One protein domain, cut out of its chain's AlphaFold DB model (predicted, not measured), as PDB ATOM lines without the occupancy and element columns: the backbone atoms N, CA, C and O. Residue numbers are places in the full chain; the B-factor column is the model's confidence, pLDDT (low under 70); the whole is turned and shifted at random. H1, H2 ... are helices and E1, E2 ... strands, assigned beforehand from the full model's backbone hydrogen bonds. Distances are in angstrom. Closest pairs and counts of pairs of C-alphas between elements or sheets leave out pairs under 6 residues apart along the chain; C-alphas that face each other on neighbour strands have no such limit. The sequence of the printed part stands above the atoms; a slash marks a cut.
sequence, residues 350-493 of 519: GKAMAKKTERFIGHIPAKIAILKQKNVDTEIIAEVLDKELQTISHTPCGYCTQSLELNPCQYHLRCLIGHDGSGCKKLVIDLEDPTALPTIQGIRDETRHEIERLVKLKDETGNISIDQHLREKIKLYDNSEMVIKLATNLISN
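This is residues 350 to 493 of the 519 residues of an uncharacterized protein of methanotrophic bacterial endosymbiont of Bathymodiolus sp (UniProt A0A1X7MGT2). A small three-stranded sheet, E1 E2 E3, stands between two helical parts: a cluster of three short helices, H1, H2 and H3, whose centres make a triangle, and a long helical hairpin of H4 and H5, which runs far out from the sheet. The turn of this hairpin, residues 459 to 465, sticks out, and a long stretch with no named element, residues 401 to 426, links E2 to E3. The printed part has 144 residues, with the named elements H1 H2 H3 E1 E2 E3 H4 H5 along the chain, and is mostly helix; the sheet's order is E1 E2 E3, antiparallel throughout. It is elongated, spanning 62 by 38 by 25 A, and only just loose, close to compact, with a radius of gyration of the C-alphas of 17.7 A.

E1, residues 393 to 395, E2, residues 398 to 400, and E3, residues 427 to 430, form a meander, each strand the antiparallel neighbour of the one before. E1 and E2 are a hairpin, with N 393 and O 400 within hydrogen-bond range at 2.9 A. E2 and E3 are also a hairpin, with N 399 and O 428 at 2.7 A. Residues 360 to 361 pair antiparallel with residues 429 to 430 of E3. H2, residues 363 to 373, only grazes the sheet with its residues 363 to 365. H3, residues 378 to 388, forms a helical hairpin with H2, at a shallow tilt of 15 degrees; their closest C-alphas, of Ile 368 and Ile 381, are 6.7 A apart. H1, residues 350 to 355, touches H3, opposite ways at a shallow tilt of 31 degrees, with the C-alphas of Gly 350 and Leu 385 closest at 5.9 A. H1 and H2 only just touch, with 3 pairs of C-alphas within 8 A, the closest being Met 353 and Pro 365 at 6.7 A. H4, residues 436 to 461, only grazes the sheet with its residues 436 to 440. H5, residues 465 to 491, forms a helical hairpin with H4, at a shallow tilt of 28 degrees; their closest C-alphas, of Arg 444 and Tyr 477, are 5.3 A apart. H5 is not on the sheet and is apart from H1, H2 and H3. Each O i to N i+4 pair is within hydrogen-bond range in H1, H2, H3 and H4, and 22 of 23 are in H5.

H1 begins at C-alpha 350, (0.940, -36.124, -28.348). H2 is 15.5 A long and H3 15.2 A. E3, 10.1 A long, begins at C-alpha 427, (14.213, -33.820, -33.366). H4 measures 36.8 A, and H5, 39.8 A, ends at C-alpha 491, (9.003, -50.933, -38.696).

The two C-alphas farthest apart, of Glu 379 and Glu 460, are 61.7 A apart. The printed part has no cut, and its long link is E2 to E3. The mean pLDDT of the printed part is 86.8; residues 404 to 407, 412 and 493 are under 70.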
ATOM      1  N   GLY A 350       0.917 -35.556 -29.696       90.56
ATOM      2  CA  GLY A 350       0.940 -36.124 -28.348       90.56
ATOM      3  C   GLY A 350      -0.080 -37.247 -28.185       90.56
ATOM      4  O   GLY A 350       0.280 -38.349 -27.781       90.56
ATOM      5  N   LYS A 351      -1.333 -37.043 -28.614       90.12
ATOM      6  CA  LYS A 351      -2.355 -38.108 -28.621       90.12
ATOM      7  C   LYS A 351      -1.949 -39.306 -29.484       90.12
ATOM      8  O   LYS A 351      -2.151 -40.450 -29.078       90.12
ATOM      9  N   ALA A 352      -1.373 -39.060 -30.661       89.81
ATOM     10  CA  ALA A 352      -0.873 -40.130 -31.521       89.81
ATOM     11  C   ALA A 352       0.285 -40.899 -30.857       89.81
ATOM     12  O   ALA A 352       0.281 -42.128 -30.877       89.81
ATOM     13  N   MET A 353       1.215 -40.195 -30.208       90.94
ATOM     14  CA  MET A 353       2.375 -40.756 -29.506       90.94
ATOM     15  C   MET A 353       1.976 -41.551 -28.256       90.94
ATOM     16  O   MET A 353       2.536 -42.619 -27.994       90.94
ATOM     17  N   ALA A 354       0.967 -41.077 -27.519       89.56
ATOM     18  CA  ALA A 354       0.358 -41.799 -26.405       89.56
ATOM     19  C   ALA A 354      -0.294 -43.104 -26.877       89.56
ATOM     20  O   ALA A 354      -0.166 -44.132 -26.216       89.56
ATOM     21  N   LYS A 355      -0.958 -43.096 -28.038       89.81
ATOM     22  CA  LYS A 355      -1.607 -44.286 -28.600       89.81
ATOM     23  C   LYS A 355      -0.594 -45.291 -29.155       89.81
ATOM     24  O   LYS A 355      -0.675 -46.469 -28.829       89.81
ATOM     25  N   LYS A 356       0.350 -44.825 -29.973       88.38
ATOM     26  CA  LYS A 356       1.295 -45.643 -30.738       88.38
ATOM     27  C   LYS A 356       2.685 -45.018 -30.642       88.38
ATOM     28  O   LYS A 356       3.005 -44.085 -31.370       88.38
ATOM     29  N   THR A 357       3.492 -45.482 -29.695       87.44
ATOM     30  CA  THR A 357       4.786 -44.850 -29.383       87.44
ATOM     31  C   THR A 357       5.854 -45.261 -30.393       87.44
ATOM     32  O   THR A 357       6.628 -44.425 -30.839       87.44
ATOM     33  N   GLU A 358       5.797 -46.509 -30.858       86.62
ATOM     34  CA  GLU A 358       6.579 -47.109 -31.947       86.62
ATOM     35  C   GLU A 358       6.440 -46.396 -33.300       86.62
ATOM     36  O   GLU A 358       7.252 -46.612 -34.192       86.62
ATOM     37  N   ARG A 359       5.441 -45.516 -33.454       89.25
ATOM     38  CA  ARG A 359       5.304 -44.635 -34.623       89.25
ATOM     39  C   ARG A 359       6.382 -43.550 -34.667       89.25
ATOM     40  O   ARG A 359       6.631 -43.005 -35.736       89.25
ATOM     41  N   PHE A 360       6.996 -43.209 -33.536       92.00
ATOM     42  CA  PHE A 360       7.866 -42.044 -33.429       92.00
ATOM     43  C   PHE A 360       9.277 -42.416 -32.981       92.00
ATOM     44  O   PHE A 360       9.461 -43.239 -32.093       92.00
ATOM     45  N   ILE A 361      10.270 -41.730 -33.543       91.31
ATOM     46  CA  ILE A 361      11.673 -41.765 -33.112       91.31
ATOM     47  C   ILE A 361      12.003 -40.419 -32.467       91.31
ATOM     48  O   ILE A 361      11.699 -39.376 -33.038       91.31
ATOM     49  N   GLY A 362      12.626 -40.420 -31.294       90.88
ATOM     50  CA  GLY A 362      13.079 -39.224 -30.586       90.88
ATOM     51  C   GLY A 362      13.107 -39.399 -29.066       90.88
ATOM     52  O   GLY A 362      12.636 -40.399 -28.524       90.88
ATOM     53  N   HIS A 363      13.612 -38.382 -28.363       89.06
ATOM     54  CA  HIS A 363      13.730 -38.382 -26.894       89.06
ATOM     55  C   HIS A 363      12.382 -38.498 -26.169       89.06
ATOM     56  O   HIS A 363      12.253 -39.281 -25.229       89.06
ATOM     57  N   ILE A 364      11.357 -37.760 -26.614       91.19
ATOM     58  CA  ILE A 364      10.022 -37.818 -25.995       91.19
ATOM     59  C   ILE A 364       9.380 -39.207 -26.195       91.19
ATOM     60  O   ILE A 364       9.016 -39.813 -25.186       91.19
ATOM     61  N   PRO A 365       9.300 -39.776 -27.420       90.69
ATOM     62  CA  PRO A 365       8.835 -41.153 -27.620       90.69
ATOM     63  C   PRO A 365       9.550 -42.181 -26.735       90.69
ATOM     64  O   PRO A 365       8.890 -43.023 -26.132       90.69
ATOM     65  N   ALA A 366      10.874 -42.070 -26.580       88.44
ATOM     66  CA  ALA A 366      11.651 -42.959 -25.718       88.44
ATOM     67  C   ALA A 366      11.218 -42.890 -24.249       88.44
ATOM     68  O   ALA A 366      11.012 -43.917 -23.600       88.44
ATOM     69  N   LYS A 367      11.018 -41.673 -23.731       89.31
ATOM     70  CA  LYS A 367      10.518 -41.448 -22.372       89.31
ATOM     71  C   LYS A 367       9.126 -42.057 -22.189       89.31
ATOM     72  O   LYS A 367       8.896 -42.755 -21.204       89.31
ATOM     73  N   ILE A 368       8.220 -41.853 -23.149       90.69
ATOM     74  CA  ILE A 368       6.870 -42.440 -23.114       90.69
ATOM     75  C   ILE A 368       6.922 -43.969 -23.165       90.69
ATOM     76  O   ILE A 368       6.182 -44.630 -22.439       90.69
ATOM     77  N   ALA A 369       7.822 -44.545 -23.959       87.94
ATOM     78  CA  ALA A 369       7.996 -45.987 -24.023       87.94
ATOM     79  C   ALA A 369       8.465 -46.585 -22.691       87.94
ATOM     80  O   ALA A 369       7.911 -47.591 -22.254       87.94
ATOM     81  N   ILE A 370       9.416 -45.940 -22.006       87.44
ATOM     82  CA  ILE A 370       9.867 -46.354 -20.667       87.44
ATOM     83  C   ILE A 370       8.716 -46.272 -19.655       87.44
ATOM     84  O   ILE A 370       8.548 -47.177 -18.838       87.44
ATOM     85  N   LEU A 371       7.901 -45.210 -19.700       89.69
ATOM     86  CA  LEU A 371       6.732 -45.073 -18.820       89.69
ATOM     87  C   LEU A 371       5.706 -46.188 -19.068       89.69
ATOM     88  O   LEU A 371       5.221 -46.794 -18.114       89.69
ATOM     89  N   LYS A 372       5.441 -46.519 -20.337       87.44
ATOM     90  CA  LYS A 372       4.573 -47.644 -20.709       87.44
ATOM     91  C   LYS A 372       5.128 -48.990 -20.247       87.44
ATOM     92  O   LYS A 372       4.379 -49.784 -19.696       87.44
ATOM     93  N   GLN A 373       6.431 -49.237 -20.409       86.69
ATOM     94  CA  GLN A 373       7.083 -50.457 -19.910       86.69
ATOM     95  C   GLN A 373       6.976 -50.599 -18.386       86.69
ATOM     96  O   GLN A 373       6.875 -51.709 -17.872       86.69
ATOM     97  N   LYS A 374       6.978 -49.477 -17.659       89.38
ATOM     98  CA  LYS A 374       6.806 -49.431 -16.200       89.38
ATOM     99  C   LYS A 374       5.340 -49.490 -15.746       89.38
ATOM    100  O   LYS A 374       5.095 -49.342 -14.552       89.38
ATOM    101  N   ASN A 375       4.383 -49.708 -16.657       89.00
ATOM    102  CA  ASN A 375       2.941 -49.719 -16.380       89.00
ATOM    103  C   ASN A 375       2.447 -48.451 -15.657       89.00
ATOM    104  O   ASN A 375       1.609 -48.521 -14.761       89.00
ATOM    105  N   VAL A 376       2.990 -47.288 -16.028       90.62
ATOM    106  CA  VAL A 376       2.519 -45.991 -15.524       90.62
ATOM    107  C   VAL A 376       1.134 -45.683 -16.100       90.62
ATOM    108  O   VAL A 376       0.859 -46.004 -17.257       90.62
ATOM    109  N   ASP A 377       0.277 -45.048 -15.298       90.81
ATOM    110  CA  ASP A 377      -1.083 -44.699 -15.703       90.81
ATOM    111  C   ASP A 377      -1.106 -43.780 -16.938       90.81
ATOM    112  O   ASP A 377      -0.261 -42.899 -17.128       90.81
ATOM    113  N   THR A 378      -2.114 -43.983 -17.781       87.88
ATOM    114  CA  THR A 378      -2.372 -43.208 -18.996       87.88
ATOM    115  C   THR A 378      -2.567 -41.719 -18.730       87.88
ATOM    116  O   THR A 378      -2.161 -40.907 -19.561       87.88
ATOM    117  N   GLU A 379      -3.115 -41.352 -17.569       89.50
ATOM    118  CA  GLU A 379      -3.272 -39.956 -17.144       89.50
ATOM    119  C   GLU A 379      -1.907 -39.287 -16.937       89.50
ATOM    120  O   GLU A 379      -1.645 -38.222 -17.493       89.50
ATOM    121  N   ILE A 380      -0.977 -39.971 -16.266       89.69
ATOM    122  CA  ILE A 380       0.394 -39.486 -16.051       89.69
ATOM    123  C   ILE A 380       1.151 -39.391 -17.386       89.69
ATOM    124  O   ILE A 380       1.922 -38.458 -17.608       89.69
ATOM    125  N   ILE A 381       0.929 -40.329 -18.313       90.12
ATOM    126  CA  ILE A 381       1.503 -40.257 -19.668       90.12
ATOM    127  C   ILE A 381       0.996 -39.013 -20.412       90.12
ATOM    128  O   ILE A 381       1.786 -38.343 -21.084       90.12
ATOM    129  N   ALA A 382      -0.295 -38.694 -20.294       88.69
ATOM    130  CA  ALA A 382      -0.874 -37.494 -20.889       88.69
ATOM    131  C   ALA A 382      -0.280 -36.215 -20.273       88.69
ATOM    132  O   ALA A 382       0.112 -35.324 -21.019       88.69
ATOM    133  N   GLU A 383      -0.114 -36.161 -18.949       90.00
ATOM    134  CA  GLU A 383       0.533 -35.032 -18.261       90.00
ATOM    135  C   GLU A 383       1.992 -34.833 -18.696       90.00
ATOM    136  O   GLU A 383       2.428 -33.707 -18.944       90.00
ATOM    137  N   VAL A 384       2.760 -35.922 -18.831       91.00
ATOM    138  CA  VAL A 384       4.145 -35.857 -19.325       91.00
ATOM    139  C   VAL A 384       4.183 -35.321 -20.753       91.00
ATOM    140  O   VAL A 384       5.030 -34.486 -21.063       91.00
ATOM    141  N   LEU A 385       3.268 -35.761 -21.619       91.81
ATOM    142  CA  LEU A 385       3.174 -35.257 -22.988       91.81
ATOM    143  C   LEU A 385       2.775 -33.781 -23.031       91.81
ATOM    144  O   LEU A 385       3.423 -33.022 -23.742       91.81
ATOM    145  N   ASP A 386       1.790 -33.348 -22.248       87.69
ATOM    146  CA  ASP A 386       1.385 -31.938 -22.192       87.69
ATOM    147  C   ASP A 386       2.520 -31.032 -21.677       87.69
ATOM    148  O   ASP A 386       2.667 -29.894 -22.129       87.69
ATOM    149  N   LYS A 387       3.368 -31.541 -20.772       88.25
ATOM    150  CA  LYS A 387       4.525 -30.804 -20.246       88.25
ATOM    151  C   LYS A 387       5.705 -30.749 -21.219       88.25
ATOM    152  O   LYS A 387       6.322 -29.695 -21.349       88.25
ATOM    153  N   GLU A 388       6.050 -31.867 -21.852       86.75
ATOM    154  CA  GLU A 388       7.254 -32.008 -22.692       86.75
ATOM    155  C   GLU A 388       7.007 -31.608 -24.155       86.75
ATOM    156  O   GLU A 388       7.930 -31.212 -24.863       86.75
ATOM    157  N   LEU A 389       5.760 -31.697 -24.621       88.81
ATOM    158  CA  LEU A 389       5.346 -31.437 -25.995       88.81
ATOM    159  C   LEU A 389       4.414 -30.220 -26.041       88.81
ATOM    160  O   LEU A 389       3.265 -30.308 -26.457       88.81
ATOM    161  N   GLN A 390       4.914 -29.062 -25.605       85.06
ATOM    162  CA  GLN A 390       4.132 -27.813 -25.576       85.06
ATOM    163  C   GLN A 390       3.892 -27.223 -26.971       85.06
ATOM    164  O   GLN A 390       2.909 -26.516 -27.212       85.06
ATOM    165  N   THR A 391       4.815 -27.489 -27.896       82.12
ATOM    166  CA  THR A 391       4.782 -26.978 -29.263       82.12
ATOM    167  C   THR A 391       5.503 -27.916 -30.218       82.12
ATOM    168  O   THR A 391       6.431 -28.631 -29.840       82.12
ATOM    169  N   ILE A 392       5.065 -27.909 -31.476       84.19
ATOM    170  CA  ILE A 392       5.713 -28.620 -32.571       84.19
ATOM    171  C   ILE A 392       5.869 -27.694 -33.769       84.19
ATOM    172  O   ILE A 392       4.897 -27.118 -34.277       84.19
ATOM    173  N   SER A 393       7.096 -27.641 -34.280       79.56
ATOM    174  CA  SER A 393       7.440 -27.017 -35.554       79.56
ATOM    175  C   SER A 393       7.824 -28.080 -36.579       79.56
ATOM    176  O   SER A 393       8.586 -28.997 -36.275       79.56
ATOM    177  N   HIS A 394       7.331 -27.965 -37.813       78.25
ATOM    178  CA  HIS A 394       7.789 -28.828 -38.901       78.25
ATOM    179  C   HIS A 394       9.220 -28.465 -39.316       78.25
ATOM    180  O   HIS A 394       9.567 -27.293 -39.448       78.25
ATOM    181  N   THR A 395      10.031 -29.486 -39.563       76.62
ATOM    182  CA  THR A 395      11.386 -29.392 -40.115       76.62
ATOM    183  C   THR A 395      11.483 -30.284 -41.354       76.62
ATOM    184  O   THR A 395      10.635 -31.160 -41.537       76.62
ATOM    185  N   PRO A 396      12.513 -30.127 -42.202       70.12
ATOM    186  CA  PRO A 396      12.684 -30.999 -43.365       70.12
ATOM    187  C   PRO A 396      12.787 -32.496 -43.026       70.12
ATOM    188  O   PRO A 396      12.409 -33.323 -43.843       70.12
ATOM    189  N   CYS A 397      13.282 -32.850 -41.834       77.06
ATOM    190  CA  CYS A 397      13.538 -34.239 -41.427       77.06
ATOM    191  C   CYS A 397      12.492 -34.804 -40.444       77.06
ATOM    192  O   CYS A 397      12.646 -35.930 -39.985       77.06
ATOM    193  N   GLY A 398      11.466 -34.033 -40.067       87.00
ATOM    194  CA  GLY A 398      10.509 -34.412 -39.022       87.00
ATOM    195  C   GLY A 398       9.994 -33.208 -38.236       87.00
ATOM    196  O   GLY A 398       9.767 -32.133 -38.791       87.00
ATOM    197  N   TYR A 399       9.836 -33.356 -36.929       88.44
ATOM    198  CA  TYR A 399       9.339 -32.341 -36.005       88.44
ATOM    199  C   TYR A 399      10.446 -31.815 -35.090       88.44
ATOM    200  O   TYR A 399      11.282 -32.571 -34.607       88.44
ATOM    201  N   CYS A 400      10.411 -30.517 -34.804       86.44
ATOM    202  CA  CYS A 400      11.157 -29.900 -33.718       86.44
ATOM    203  C   CYS A 400      10.205 -29.627 -32.555       86.44
ATOM    204  O   CYS A 400       9.164 -28.991 -32.734       86.44
ATOM    205  N   THR A 401      10.581 -30.101 -31.373       88.75
ATOM    206  CA  THR A 401       9.824 -29.934 -30.119       88.75
ATOM    207  C   THR A 401      10.144 -28.623 -29.392       88.75
ATOM    208  O   THR A 401       9.524 -28.298 -28.385       88.75
ATOM    209  N   GLN A 402      11.105 -27.842 -29.900       81.31
ATOM    210  CA  GLN A 402      11.438 -26.524 -29.366       81.31
ATOM    211  C   GLN A 402      10.454 -25.458 -29.853       81.31
ATOM    212  O   GLN A 402      10.027 -25.455 -31.012       81.31
ATOM    213  N   SER A 403      10.158 -24.496 -28.975       76.62
ATOM    214  CA  SER A 403       9.436 -23.280 -29.347       76.62
ATOM    215  C   SER A 403      10.330 -22.353 -30.159       76.62
ATOM    216  O   SER A 403      11.019 -21.506 -29.601       76.62
ATOM    217  N   LEU A 404      10.321 -22.517 -31.484       68.94
ATOM    218  CA  LEU A 404      11.111 -21.689 -32.403       68.94
ATOM    219  C   LEU A 404      10.686 -20.212 -32.409       68.94
ATOM    220  O   LEU A 404      11.463 -19.360 -32.827       68.94
ATOM    221  N   GLU A 405       9.469 -19.917 -31.946       64.25
ATOM    222  CA  GLU A 405       8.940 -18.555 -31.791       64.25
ATOM    223  C   GLU A 405       9.583 -17.822 -30.607       64.25
ATOM    224  O   GLU A 405       9.811 -16.618 -30.680       64.25
ATOM    225  N   LEU A 406       9.891 -18.551 -29.529       67.06
ATOM    226  CA  LEU A 406      10.535 -18.000 -28.334       67.06
ATOM    227  C   LEU A 406      12.061 -18.108 -28.416       67.06
ATOM    228  O   LEU A 406      12.765 -17.182 -28.031       67.06
ATOM    229  N   ASN A 407      12.561 -19.229 -28.941       69.44
ATOM    230  CA  ASN A 407      13.979 -19.559 -29.039       69.44
ATOM    231  C   ASN A 407      14.305 -20.035 -30.464       69.44
ATOM    232  O   ASN A 407      14.134 -21.221 -30.773       69.44
ATOM    233  N   PRO A 408      14.774 -19.134 -31.347       70.31
ATOM    234  CA  PRO A 408      15.234 -19.504 -32.679       70.31
ATOM    235  C   PRO A 408      16.307 -20.599 -32.631       70.31
ATOM    236  O   PRO A 408      17.167 -20.619 -31.751       70.31
ATOM    237  N   CYS A 409      16.284 -21.518 -33.599       72.56
ATOM    238  CA  CYS A 409      17.221 -22.641 -33.625       72.56
ATOM    239  C   CYS A 409      18.656 -22.166 -33.911       72.56
ATOM    240  O   CYS A 409      18.966 -21.768 -35.034       72.56
ATOM    241  N   GLN A 410      19.551 -22.319 -32.936       74.44
ATOM    242  CA  GLN A 410      20.982 -22.000 -33.063       74.44
ATOM    243  C   GLN A 410      21.694 -22.830 -34.142       74.44
ATOM    244  O   GLN A 410      22.684 -22.403 -34.734       74.44
ATOM    245  N   TYR A 411      21.166 -24.017 -34.443       75.25
ATOM    246  CA  TYR A 411      21.726 -24.929 -35.439       75.25
ATOM    247  C   TYR A 411      21.108 -24.743 -36.825       75.25
ATOM    248  O   TYR A 411      21.324 -25.578 -37.699       75.25
ATOM    249  N   HIS A 412      20.319 -23.684 -37.041       69.81
ATOM    250  CA  HIS A 412      19.728 -23.357 -38.343       69.81
ATOM    251  C   HIS A 412      18.964 -24.541 -38.967       69.81
ATOM    252  O   HIS A 412      19.057 -24.806 -40.163       69.81
ATOM    253  N   LEU A 413      18.242 -25.301 -38.132       72.38
ATOM    254  CA  LEU A 413      17.497 -26.507 -38.516       72.38
ATOM    255  C   LEU A 413      18.353 -27.661 -39.077       72.38
ATOM    256  O   LEU A 413      17.795 -28.619 -39.617       72.38
ATOM    257  N   ARG A 414      19.683 -27.650 -38.883       76.69
ATOM    258  CA  ARG A 414      20.599 -28.773 -39.180       76.69
ATOM    259  C   ARG A 414      20.425 -29.918 -38.168       76.69
ATOM    260  O   ARG A 414      21.366 -30.312 -37.487       76.69
ATOM    261  N   CYS A 415      19.214 -30.458 -38.042       84.19
ATOM    262  CA  CYS A 415      18.831 -31.375 -36.962       84.19
ATOM    263  C   CYS A 415      19.623 -32.693 -36.954       84.19
ATOM    264  O   CYS A 415      19.851 -33.253 -35.888       84.19
ATOM    265  N   LEU A 416      20.072 -33.164 -38.121       87.88
ATOM    266  CA  LEU A 416      20.908 -34.363 -38.259       87.88
ATOM    267  C   LEU A 416      22.392 -34.113 -37.947       87.88
ATOM    268  O   LEU A 416      23.172 -35.051 -37.965       87.88
ATOM    269  N   ILE A 417      22.806 -32.869 -37.690       85.88
ATOM    270  CA  ILE A 417      24.196 -32.517 -37.355       85.88
ATOM    271  C   ILE A 417      24.259 -31.911 -35.949       85.88
ATOM    272  O   ILE A 417      25.111 -32.293 -35.161       85.88
ATOM    273  N   GLY A 418      23.345 -31.014 -35.585       84.69
ATOM    274  CA  GLY A 418      23.437 -30.287 -34.316       84.69
ATOM    275  C   GLY A 418      24.607 -29.294 -34.311       84.69
ATOM    276  O   GLY A 418      24.933 -28.723 -35.353       84.69
ATOM    277  N   HIS A 419      25.216 -29.084 -33.144       81.56
ATOM    278  CA  HIS A 419      26.335 -28.160 -32.939       81.56
ATOM    279  C   HIS A 419      27.661 -28.724 -33.467       81.56
ATOM    280  O   HIS A 419      28.376 -28.066 -34.215       81.56
ATOM    281  N   ASP A 420      27.974 -29.964 -33.090       80.31
ATOM    282  CA  ASP A 420      29.276 -30.603 -33.298       80.31
ATOM    283  C   ASP A 420      29.189 -31.888 -34.140       80.31
ATOM    284  O   ASP A 420      30.185 -32.595 -34.307       80.31
ATOM    285  N   GLY A 421      28.016 -32.198 -34.692       83.12
ATOM    286  CA  GLY A 421      27.754 -33.429 -35.436       83.12
ATOM    287  C   GLY A 421      27.157 -34.567 -34.602       83.12
ATOM    288  O   GLY A 421      27.000 -35.658 -35.134       83.12
ATOM    289  N   SER A 422      26.800 -34.329 -33.338       86.06
ATOM    290  CA  SER A 422      26.078 -35.281 -32.471       86.06
ATOM    291  C   SER A 422      24.574 -35.418 -32.780       86.06
ATOM    292  O   SER A 422      23.893 -36.247 -32.179       86.06
ATOM    293  N   GLY A 423      24.037 -34.613 -33.705       87.94
ATOM    294  CA  GLY A 423      22.600 -34.531 -33.986       87.94
ATOM    295  C   GLY A 423      21.829 -33.763 -32.905       87.94
ATOM    296  O   GLY A 423      22.377 -33.389 -31.876       87.94
ATOM    297  N   CYS A 424      20.554 -33.451 -33.143       88.94
ATOM    298  CA  CYS A 424      19.745 -32.605 -32.253       88.94
ATOM    299  C   CYS A 424      18.749 -33.421 -31.418       88.94
ATOM    300  O   CYS A 424      17.900 -34.122 -31.971       88.94
ATOM    301  N   LYS A 425      18.759 -33.244 -30.087       90.06
ATOM    302  CA  LYS A 425      17.836 -33.943 -29.167       90.06
ATOM    303  C   LYS A 425      16.363 -33.569 -29.347       90.06
ATOM    304  O   LYS A 425      15.484 -34.355 -29.003       90.06
ATOM    305  N   LYS A 426      16.078 -32.376 -29.879       89.69
ATOM    306  CA  LYS A 426      14.704 -31.876 -30.068       89.69
ATOM    307  C   LYS A 426      14.026 -32.434 -31.326       89.69
ATOM    308  O   LYS A 426      12.838 -32.165 -31.515       89.69
ATOM    309  N   LEU A 427      14.756 -33.177 -32.171       91.31
ATOM    310  CA  LEU A 427      14.213 -33.820 -33.366       91.31
ATOM    311  C   LEU A 427      13.346 -35.024 -32.982       91.31
ATOM    312  O   LEU A 427      13.783 -35.920 -32.260       91.31
ATOM    313  N   VAL A 428      12.133 -35.056 -33.521       92.50
ATOM    314  CA  VAL A 428      11.225 -36.203 -33.473       92.50
ATOM    315  C   VAL A 428      10.837 -36.567 -34.899       92.50
ATOM    316  O   VAL A 428      10.511 -35.692 -35.692       92.50
ATOM    317  N   ILE A 429      10.857 -37.847 -35.245       92.62
ATOM    318  CA  ILE A 429      10.536 -38.334 -36.590       92.62
ATOM    319  C   ILE A 429       9.284 -39.188 -36.495       92.62
ATOM    320  O   ILE A 429       9.223 -40.106 -35.682       92.62
ATOM    321  N   ASP A 430       8.292 -38.876 -37.321       90.75
ATOM    322  CA  ASP A 430       7.067 -39.656 -37.457       90.75
ATOM    323  C   ASP A 430       7.222 -40.650 -38.613       90.75
ATOM    324  O   ASP A 430       7.372 -40.252 -39.767       90.75
ATOM    325  N   LEU A 431       7.201 -41.944 -38.304       89.19
ATOM    326  CA  LEU A 431       7.373 -43.021 -39.280       89.19
ATOM    327  C   LEU A 431       6.143 -43.216 -40.177       89.19
ATOM    328  O   LEU A 431       6.248 -43.863 -41.216       89.19
ATOM    329  N   GLU A 432       4.985 -42.666 -39.801       87.56
ATOM    330  CA  GLU A 432       3.789 -42.647 -40.651       87.56
ATOM    331  C   GLU A 432       3.717 -41.385 -41.533       87.56
ATOM    332  O   GLU A 432       2.835 -41.299 -42.390       87.56
ATOM    333  N   ASP A 433       4.637 -40.419 -41.376       82.25
ATOM    334  CA  ASP A 433       4.795 -39.321 -42.335       82.25
ATOM    335  C   ASP A 433       5.482 -39.852 -43.609       82.25
ATOM    336  O   ASP A 433       6.670 -40.198 -43.573       82.25
ATOM    337  N   PRO A 434       4.789 -39.876 -44.767       77.38
ATOM    338  CA  PRO A 434       5.340 -40.434 -45.997       77.38
ATOM    339  C   PRO A 434       6.516 -39.621 -46.557       77.38
ATOM    340  O   PRO A 434       7.128 -40.043 -47.533       77.38
ATOM    341  N   THR A 435       6.823 -38.448 -45.994       79.50
ATOM    342  CA  THR A 435       7.883 -37.560 -46.483       79.50
ATOM    343  C   THR A 435       9.151 -37.580 -45.638       79.50
ATOM    344  O   THR A 435      10.229 -37.321 -46.177       79.50
ATOM    345  N   ALA A 436       9.061 -37.919 -44.349       80.00
ATOM    346  CA  ALA A 436      10.181 -37.789 -43.421       80.00
ATOM    347  C   ALA A 436      11.332 -38.750 -43.769       80.00
ATOM    348  O   ALA A 436      12.454 -38.306 -44.018       80.00
ATOM    349  N   LEU A 437      11.052 -40.054 -43.877       88.88
ATOM    350  CA  LEU A 437      12.077 -41.051 -44.207       88.88
ATOM    351  C   LEU A 437      12.663 -40.884 -45.618       88.88
ATOM    352  O   LEU A 437      13.891 -40.888 -45.718       88.88
ATOM    353  N   PRO A 438      11.870 -40.672 -46.691       89.06
ATOM    354  CA  PRO A 438      12.440 -40.423 -48.015       89.06
ATOM    355  C   PRO A 438      13.349 -39.193 -48.063       89.06
ATOM    356  O   PRO A 438      14.359 -39.207 -48.760       89.06
ATOM    357  N   THR A 439      13.038 -38.144 -47.294       85.56
ATOM    358  CA  THR A 439      13.899 -36.954 -47.220       85.56
ATOM    359  C   THR A 439      15.243 -37.281 -46.571       85.56
ATOM    360  O   THR A 439      16.283 -36.876 -47.080       85.56
ATOM    361  N   ILE A 440      15.248 -38.056 -45.483       91.81
ATOM    362  CA  ILE A 440      16.484 -38.470 -44.797       91.81
ATOM    363  C   ILE A 440      17.304 -39.434 -45.669       91.81
ATOM    364  O   ILE A 440      18.528 -39.319 -45.720       91.81
ATOM    365  N   GLN A 441      16.649 -40.335 -46.407       92.94
ATOM    366  CA  GLN A 441      17.298 -41.197 -47.402       92.94
ATOM    367  C   GLN A 441      17.949 -40.379 -48.521       92.94
ATOM    368  O   GLN A 441      19.110 -40.615 -48.842       92.94
ATOM    369  N   GLY A 442      17.246 -39.372 -49.048       91.06
ATOM    370  CA  GLY A 442      17.800 -38.438 -50.028       91.06
ATOM    371  C   GLY A 442      19.030 -37.704 -49.492       91.06
ATOM    372  O   GLY A 442      20.072 -37.718 -50.136       91.06
ATOM    373  N   ILE A 443      18.953 -37.158 -48.271       89.88
ATOM    374  CA  ILE A 443      20.091 -36.492 -47.612       89.88
ATOM    375  C   ILE A 443      21.277 -37.448 -47.470       89.88
ATOM    376  O   ILE A 443      22.409 -37.060 -47.763       89.88
ATOM    377  N   ARG A 444      21.045 -38.694 -47.042       95.38
ATOM    378  CA  ARG A 444      22.096 -39.712 -46.944       95.38
ATOM    379  C   ARG A 444      22.747 -39.965 -48.301       95.38
ATOM    380  O   ARG A 444      23.973 -39.956 -48.388       95.38
ATOM    381  N   ASP A 445      21.945 -40.216 -49.330       94.44
ATOM    382  CA  ASP A 445      22.442 -40.588 -50.653       94.44
ATOM    383  C   ASP A 445      23.213 -39.425 -51.283       94.44
ATOM    384  O   ASP A 445      24.335 -39.618 -51.743       94.44
ATOM    385  N   GLU A 446      22.694 -38.199 -51.215       92.56
ATOM    386  CA  GLU A 446      23.407 -36.989 -51.645       92.56
ATOM    387  C   GLU A 446      24.718 -36.796 -50.874       92.56
ATOM    388  O   GLU A 446      25.759 -36.494 -51.460       92.56
ATOM    389  N   THR A 447      24.694 -37.017 -49.558       93.31
ATOM    390  CA  THR A 447      25.885 -36.884 -48.712       93.31
ATOM    391  C   THR A 447      26.931 -37.942 -49.052       93.31
ATOM    392  O   THR A 447      28.112 -37.610 -49.093       93.31
ATOM    393  N   ARG A 448      26.530 -39.182 -49.363       95.56
ATOM    394  CA  ARG A 448      27.438 -40.244 -49.827       95.56
ATOM    395  C   ARG A 448      28.169 -39.828 -51.103       95.56
ATOM    396  O   ARG A 448      29.395 -39.880 -51.135       95.56
ATOM    397  N   HIS A 449      27.431 -39.372 -52.115       94.06
ATOM    398  CA  HIS A 449      28.025 -38.926 -53.378       94.06
ATOM    399  C   HIS A 449      28.979 -37.742 -53.166       94.06
ATOM    400  O   HIS A 449      30.048 -37.679 -53.774       94.06
ATOM    401  N   GLU A 450      28.628 -36.809 -52.276       92.62
ATOM    402  CA  GLU A 450      29.505 -35.680 -51.962       92.62
ATOM    403  C   GLU A 450      30.762 -36.115 -51.191       92.62
ATOM    404  O   GLU A 450      31.838 -35.590 -51.461       92.62
ATOM    405  N   ILE A 451      30.677 -37.098 -50.284       94.94
ATOM    406  CA  ILE A 451      31.861 -37.684 -49.629       94.94
ATOM    407  C   ILE A 451      32.792 -38.295 -50.680       94.94
ATOM    408  O   ILE A 451      33.981 -37.987 -50.678       94.94
ATOM    409  N   GLU A 452      32.270 -39.108 -51.603       94.00
ATOM    410  CA  GLU A 452      33.061 -39.727 -52.679       94.00
ATOM    411  C   GLU A 452      33.764 -38.671 -53.544       94.00
ATOM    412  O   GLU A 452      34.963 -38.769 -53.822       94.00
ATOM    413  N   ARG A 453      33.040 -37.606 -53.908       94.25
ATOM    414  CA  ARG A 453      33.590 -36.465 -54.646       94.25
ATOM    415  C   ARG A 453      34.683 -35.737 -53.860       94.25
ATOM    416  O   ARG A 453      35.712 -35.398 -54.444       94.25
ATOM    417  N   LEU A 454      34.479 -35.486 -52.566       92.12
ATOM    418  CA  LEU A 454      35.444 -34.789 -51.711       92.12
ATOM    419  C   LEU A 454      36.704 -35.626 -51.457       92.12
ATOM    420  O   LEU A 454      37.793 -35.063 -51.454       92.12
ATOM    421  N   VAL A 455      36.582 -36.949 -51.300       92.81
ATOM    422  CA  VAL A 455      37.739 -37.858 -51.189       92.81
ATOM    423  C   VAL A 455      38.585 -37.785 -52.457       92.81
ATOM    424  O   VAL A 455      39.777 -37.503 -52.375       92.81
ATOM    425  N   LYS A 456      37.959 -37.910 -53.634       91.94
ATOM    426  CA  LYS A 456      38.666 -37.789 -54.916       91.94
ATOM    427  C   LYS A 456      39.348 -36.425 -55.073       91.94
ATOM    428  O   LYS A 456      40.513 -36.351 -55.451       91.94
ATOM    429  N   LEU A 457      38.641 -35.343 -54.745       91.12
ATOM    430  CA  LEU A 457      39.188 -33.989 -54.833       91.12
ATOM    431  C   LEU A 457      40.360 -33.775 -53.863       91.12
ATOM    432  O   LEU A 457      41.305 -33.055 -54.188       91.12
ATOM    433  N   LYS A 458      40.312 -34.389 -52.676       89.94
ATOM    434  CA  LYS A 458      41.412 -34.359 -51.709       89.94
ATOM    435  C   LYS A 458      42.654 -35.041 -52.274       89.94
ATOM    436  O   LYS A 458      43.729 -34.449 -52.197       89.94
ATOM    437  N   ASP A 459      42.494 -36.222 -52.863       90.00
ATOM    438  CA  ASP A 459      43.595 -36.981 -53.464       90.00
ATOM    439  C   ASP A 459      44.234 -36.225 -54.644       90.00
ATOM    440  O   ASP A 459      45.450 -36.257 -54.817       90.00
ATOM    441  N   GLU A 460      43.432 -35.492 -55.423       91.19
ATOM    442  CA  GLU A 460      43.899 -34.711 -56.578       91.19
ATOM    443  C   GLU A 460      44.571 -33.379 -56.199       91.19
ATOM    444  O   GLU A 460      45.503 -32.946 -56.875       91.19
ATOM    445  N   THR A 461      44.096 -32.696 -55.150       87.56
ATOM    446  CA  THR A 461      44.502 -31.305 -54.851       87.56
ATOM    447  C   THR A 461      45.368 -31.144 -53.605       87.56
ATOM    448  O   THR A 461      46.011 -30.108 -53.447       87.56
ATOM    449  N   GLY A 462      45.362 -32.116 -52.685       83.69
ATOM    450  CA  GLY A 462      46.051 -32.017 -51.394       83.69
ATOM    451  C   GLY A 462      45.527 -30.907 -50.468       83.69
ATOM    452  O   GLY A 462      46.192 -30.558 -49.492       83.69
ATOM    453  N   ASN A 463      44.361 -30.314 -50.754       86.19
ATOM    454  CA  ASN A 463      43.835 -29.188 -49.981       86.19
ATOM    455  C   ASN A 463      43.304 -29.639 -48.609       86.19
ATOM    456  O   ASN A 463      42.254 -30.270 -48.501       86.19
ATOM    457  N   ILE A 464      43.995 -29.224 -47.547       79.38
ATOM    458  CA  ILE A 464      43.694 -29.560 -46.145       79.38
ATOM    459  C   ILE A 464      42.298 -29.068 -45.711       79.38
ATOM    460  O   ILE A 464      41.669 -29.655 -44.834       79.38
ATOM    461  N   SER A 465      41.746 -28.036 -46.357       83.06
ATOM    462  CA  SER A 465      40.398 -27.523 -46.048       83.06
ATOM    463  C   SER A 465      39.286 -28.531 -46.377       83.06
ATOM    464  O   SER A 465      38.185 -28.450 -45.820       83.06
ATOM    465  N   ILE A 466      39.574 -29.504 -47.251       87.81
ATOM    466  CA  ILE A 466      38.652 -30.588 -47.604       87.81
ATOM    467  C   ILE A 466      38.431 -31.523 -46.407       87.81
ATOM    468  O   ILE A 466      37.325 -32.029 -46.235       87.81
ATOM    469  N   ASP A 467      39.413 -31.674 -45.510       86.81
ATOM    470  CA  ASP A 467      39.275 -32.525 -44.321       86.81
ATOM    471  C   ASP A 467      38.169 -32.051 -43.383       86.81
ATOM    472  O   ASP A 467      37.445 -32.864 -42.809       86.81
ATOM    473  N   GLN A 468      37.991 -30.736 -43.254       84.25
ATOM    474  CA  GLN A 468      36.902 -30.185 -42.454       84.25
ATOM    475  C   GLN A 468      35.533 -30.508 -43.069       84.25
ATOM    476  O   GLN A 468      34.614 -30.898 -42.351       84.25
ATOM    477  N   HIS A 469      35.415 -30.412 -44.395       87.00
ATOM    478  CA  HIS A 469      34.177 -30.720 -45.111       87.00
ATOM    479  C   HIS A 469      33.854 -32.216 -45.037       87.00
ATOM    480  O   HIS A 469      32.712 -32.584 -44.769       87.00
ATOM    481  N   LEU A 470      34.865 -33.074 -45.194       90.38
ATOM    482  CA  LEU A 470      34.730 -34.520 -45.029       90.38
ATOM    483  C   LEU A 470      34.257 -34.877 -43.620       90.38
ATOM    484  O   LEU A 470      33.307 -35.641 -43.493       90.38
ATOM    485  N   ARG A 471      34.842 -34.285 -42.567       89.00
ATOM    486  CA  ARG A 471      34.400 -34.518 -41.181       89.00
ATOM    487  C   ARG A 471      32.917 -34.212 -40.990       89.00
ATOM    488  O   ARG A 471      32.202 -35.024 -40.410       89.00
ATOM    489  N   GLU A 472      32.444 -33.067 -41.478       88.12
ATOM    490  CA  GLU A 472      31.027 -32.701 -41.358       88.12
ATOM    491  C   GLU A 472      30.110 -33.624 -42.166       88.12
ATOM    492  O   GLU A 472      29.057 -34.034 -41.673       88.12
ATOM    493  N   LYS A 473      30.500 -33.969 -43.399       92.19
ATOM    494  CA  LYS A 473      29.701 -34.829 -44.280       92.19
ATOM    495  C   LYS A 473      29.632 -36.267 -43.774       92.19
ATOM    496  O   LYS A 473      28.551 -36.842 -43.802       92.19
ATOM    497  N   ILE A 474      30.728 -36.810 -43.245       93.19
ATOM    498  CA  ILE A 474      30.752 -38.142 -42.622       93.19
ATOM    499  C   ILE A 474      29.770 -38.190 -41.450       93.19
ATOM    500  O   ILE A 474      28.898 -39.050 -41.434       93.19
ATOM    501  N   LYS A 475      29.808 -37.206 -40.540       92.12
ATOM    502  CA  LYS A 475      28.856 -37.157 -39.417       92.12
ATOM    503  C   LYS A 475      27.401 -37.056 -39.881       92.12
ATOM    504  O   LYS A 475      26.536 -37.732 -39.334       92.12
ATOM    505  N   LEU A 476      27.115 -36.243 -40.902       91.81
ATOM    506  CA  LEU A 476      25.769 -36.155 -41.478       91.81
ATOM    507  C   LEU A 476      25.312 -37.497 -42.075       91.81
ATOM    508  O   LEU A 476      24.156 -37.884 -41.889       91.81
ATOM    509  N   TYR A 477      26.202 -38.197 -42.781       94.88
ATOM    510  CA  TYR A 477      25.932 -39.512 -43.353       94.88
ATOM    511  C   TYR A 477      25.662 -40.550 -42.256       94.88
ATOM    512  O   TYR A 477      24.616 -41.199 -42.293       94.88
ATOM    513  N   ASP A 478      26.532 -40.638 -41.248       93.56
ATOM    514  CA  ASP A 478      26.412 -41.580 -40.129       93.56
ATOM    515  C   ASP A 478      25.109 -41.361 -39.351       93.56
ATOM    516  O   ASP A 478      24.364 -42.307 -39.083       93.56
ATOM    517  N   ASN A 479      24.773 -40.102 -39.062       93.44
ATOM    518  CA  ASN A 479      23.534 -39.750 -38.373       93.44
ATOM    519  C   ASN A 479      22.287 -40.084 -39.203       93.44
ATOM    520  O   ASN A 479      21.282 -40.535 -38.653       93.44
ATOM    521  N   SER A 480      22.343 -39.897 -40.525       93.94
ATOM    522  CA  SER A 480      21.239 -40.257 -41.423       93.94
ATOM    523  C   SER A 480      21.053 -41.776 -41.504       93.94
ATOM    524  O   SER A 480      19.930 -42.265 -41.396       93.94
ATOM    525  N   GLU A 481      22.146 -42.536 -41.633       93.75
ATOM    526  CA  GLU A 481      22.137 -44.006 -41.620       93.75
ATOM    527  C   GLU A 481      21.618 -44.567 -40.296       93.75
ATOM    528  O   GLU A 481      20.786 -45.475 -40.295       93.75
ATOM    529  N   MET A 482      22.043 -44.000 -39.166       91.31
ATOM    530  CA  MET A 482      21.566 -44.393 -37.842       91.31
ATOM    531  C   MET A 482      20.050 -44.224 -37.716       91.31
ATOM    532  O   MET A 482      19.357 -45.153 -37.300       91.31
ATOM    533  N   VAL A 483      19.515 -43.074 -38.134       92.12
ATOM    534  CA  VAL A 483      18.068 -42.827 -38.137       92.12
ATOM    535  C   VAL A 483      17.327 -43.826 -39.032       92.12
ATOM    536  O   VAL A 483      16.308 -44.379 -38.615       92.12
ATOM    537  N   ILE A 484      17.831 -44.098 -40.240       91.94
ATOM    538  CA  ILE A 484      17.220 -45.058 -41.175       91.94
ATOM    539  C   ILE A 484      17.242 -46.480 -40.598       91.94
ATOM    540  O   ILE A 484      16.253 -47.211 -40.710       91.94
ATOM    541  N   LYS A 485      18.342 -46.877 -39.953       89.81
ATOM    542  CA  LYS A 485      18.480 -48.180 -39.294       89.81
ATOM    543  C   LYS A 485      17.478 -48.327 -38.149       89.81
ATOM    544  O   LYS A 485      16.775 -49.334 -38.096       89.81
ATOM    545  N   LEU A 486      17.355 -47.313 -37.289       88.38
ATOM    546  CA  LEU A 486      16.372 -47.287 -36.200       88.38
ATOM    547  C   LEU A 486      14.937 -47.376 -36.733       88.38
ATOM    548  O   LEU A 486      14.161 -48.212 -36.277       88.38
ATOM    549  N   ALA A 487      14.604 -46.592 -37.761       88.88
ATOM    550  CA  ALA A 487      13.303 -46.651 -38.423       88.88
ATOM    551  C   ALA A 487      13.001 -48.042 -38.988       88.88
ATOM    552  O   ALA A 487      11.920 -48.581 -38.772       88.88
ATOM    553  N   THR A 488      13.974 -48.661 -39.658       87.19
ATOM    554  CA  THR A 488      13.831 -50.009 -40.223       87.19
ATOM    555  C   THR A 488      13.623 -51.056 -39.127       87.19
ATOM    556  O   THR A 488      12.792 -51.954 -39.277       87.19
ATOM    557  N   ASN A 489      14.334 -50.936 -38.004       84.62
ATOM    558  CA  ASN A 489      14.199 -51.838 -36.860       84.62
ATOM    559  C   ASN A 489      12.814 -51.736 -36.207       84.62
ATOM    560  O   ASN A 489      12.200 -52.772 -35.948       84.62
ATOM    561  N   LEU A 490      12.311 -50.512 -36.004       82.44
ATOM    562  CA  LEU A 490      10.980 -50.261 -35.443       82.44
ATOM    563  C   LEU A 490       9.862 -50.725 -36.387       82.44
ATOM    564  O   LEU A 490       8.921 -51.372 -35.943       82.44
ATOM    565  N   ILE A 491       9.986 -50.479 -37.696       82.25
ATOM    566  CA  ILE A 491       9.003 -50.933 -38.696       82.25
ATOM    567  C   ILE A 491       8.966 -52.467 -38.791       82.25
ATOM    568  O   ILE A 491       7.904 -53.051 -39.001       82.25
ATOM    569  N   SER A 492      10.115 -53.133 -38.649       77.44
ATOM    570  CA  SER A 492      10.225 -54.592 -38.783       77.44
ATOM    571  C   SER A 492       9.981 -55.378 -37.488       77.44
ATOM    572  O   SER A 492      10.070 -56.605 -37.524       77.44
ATOM    573  N   ASN A 493       9.663 -54.713 -36.366       68.38
ATOM    574  CA  ASN A 493       9.490 -55.318 -35.034       68.38
ATOM    575  C   ASN A 493      10.680 -56.198 -34.585       68.38
ATOM    576  O   ASN A 493      10.510 -57.147 -33.822       68.38
TER     577      ASN A 493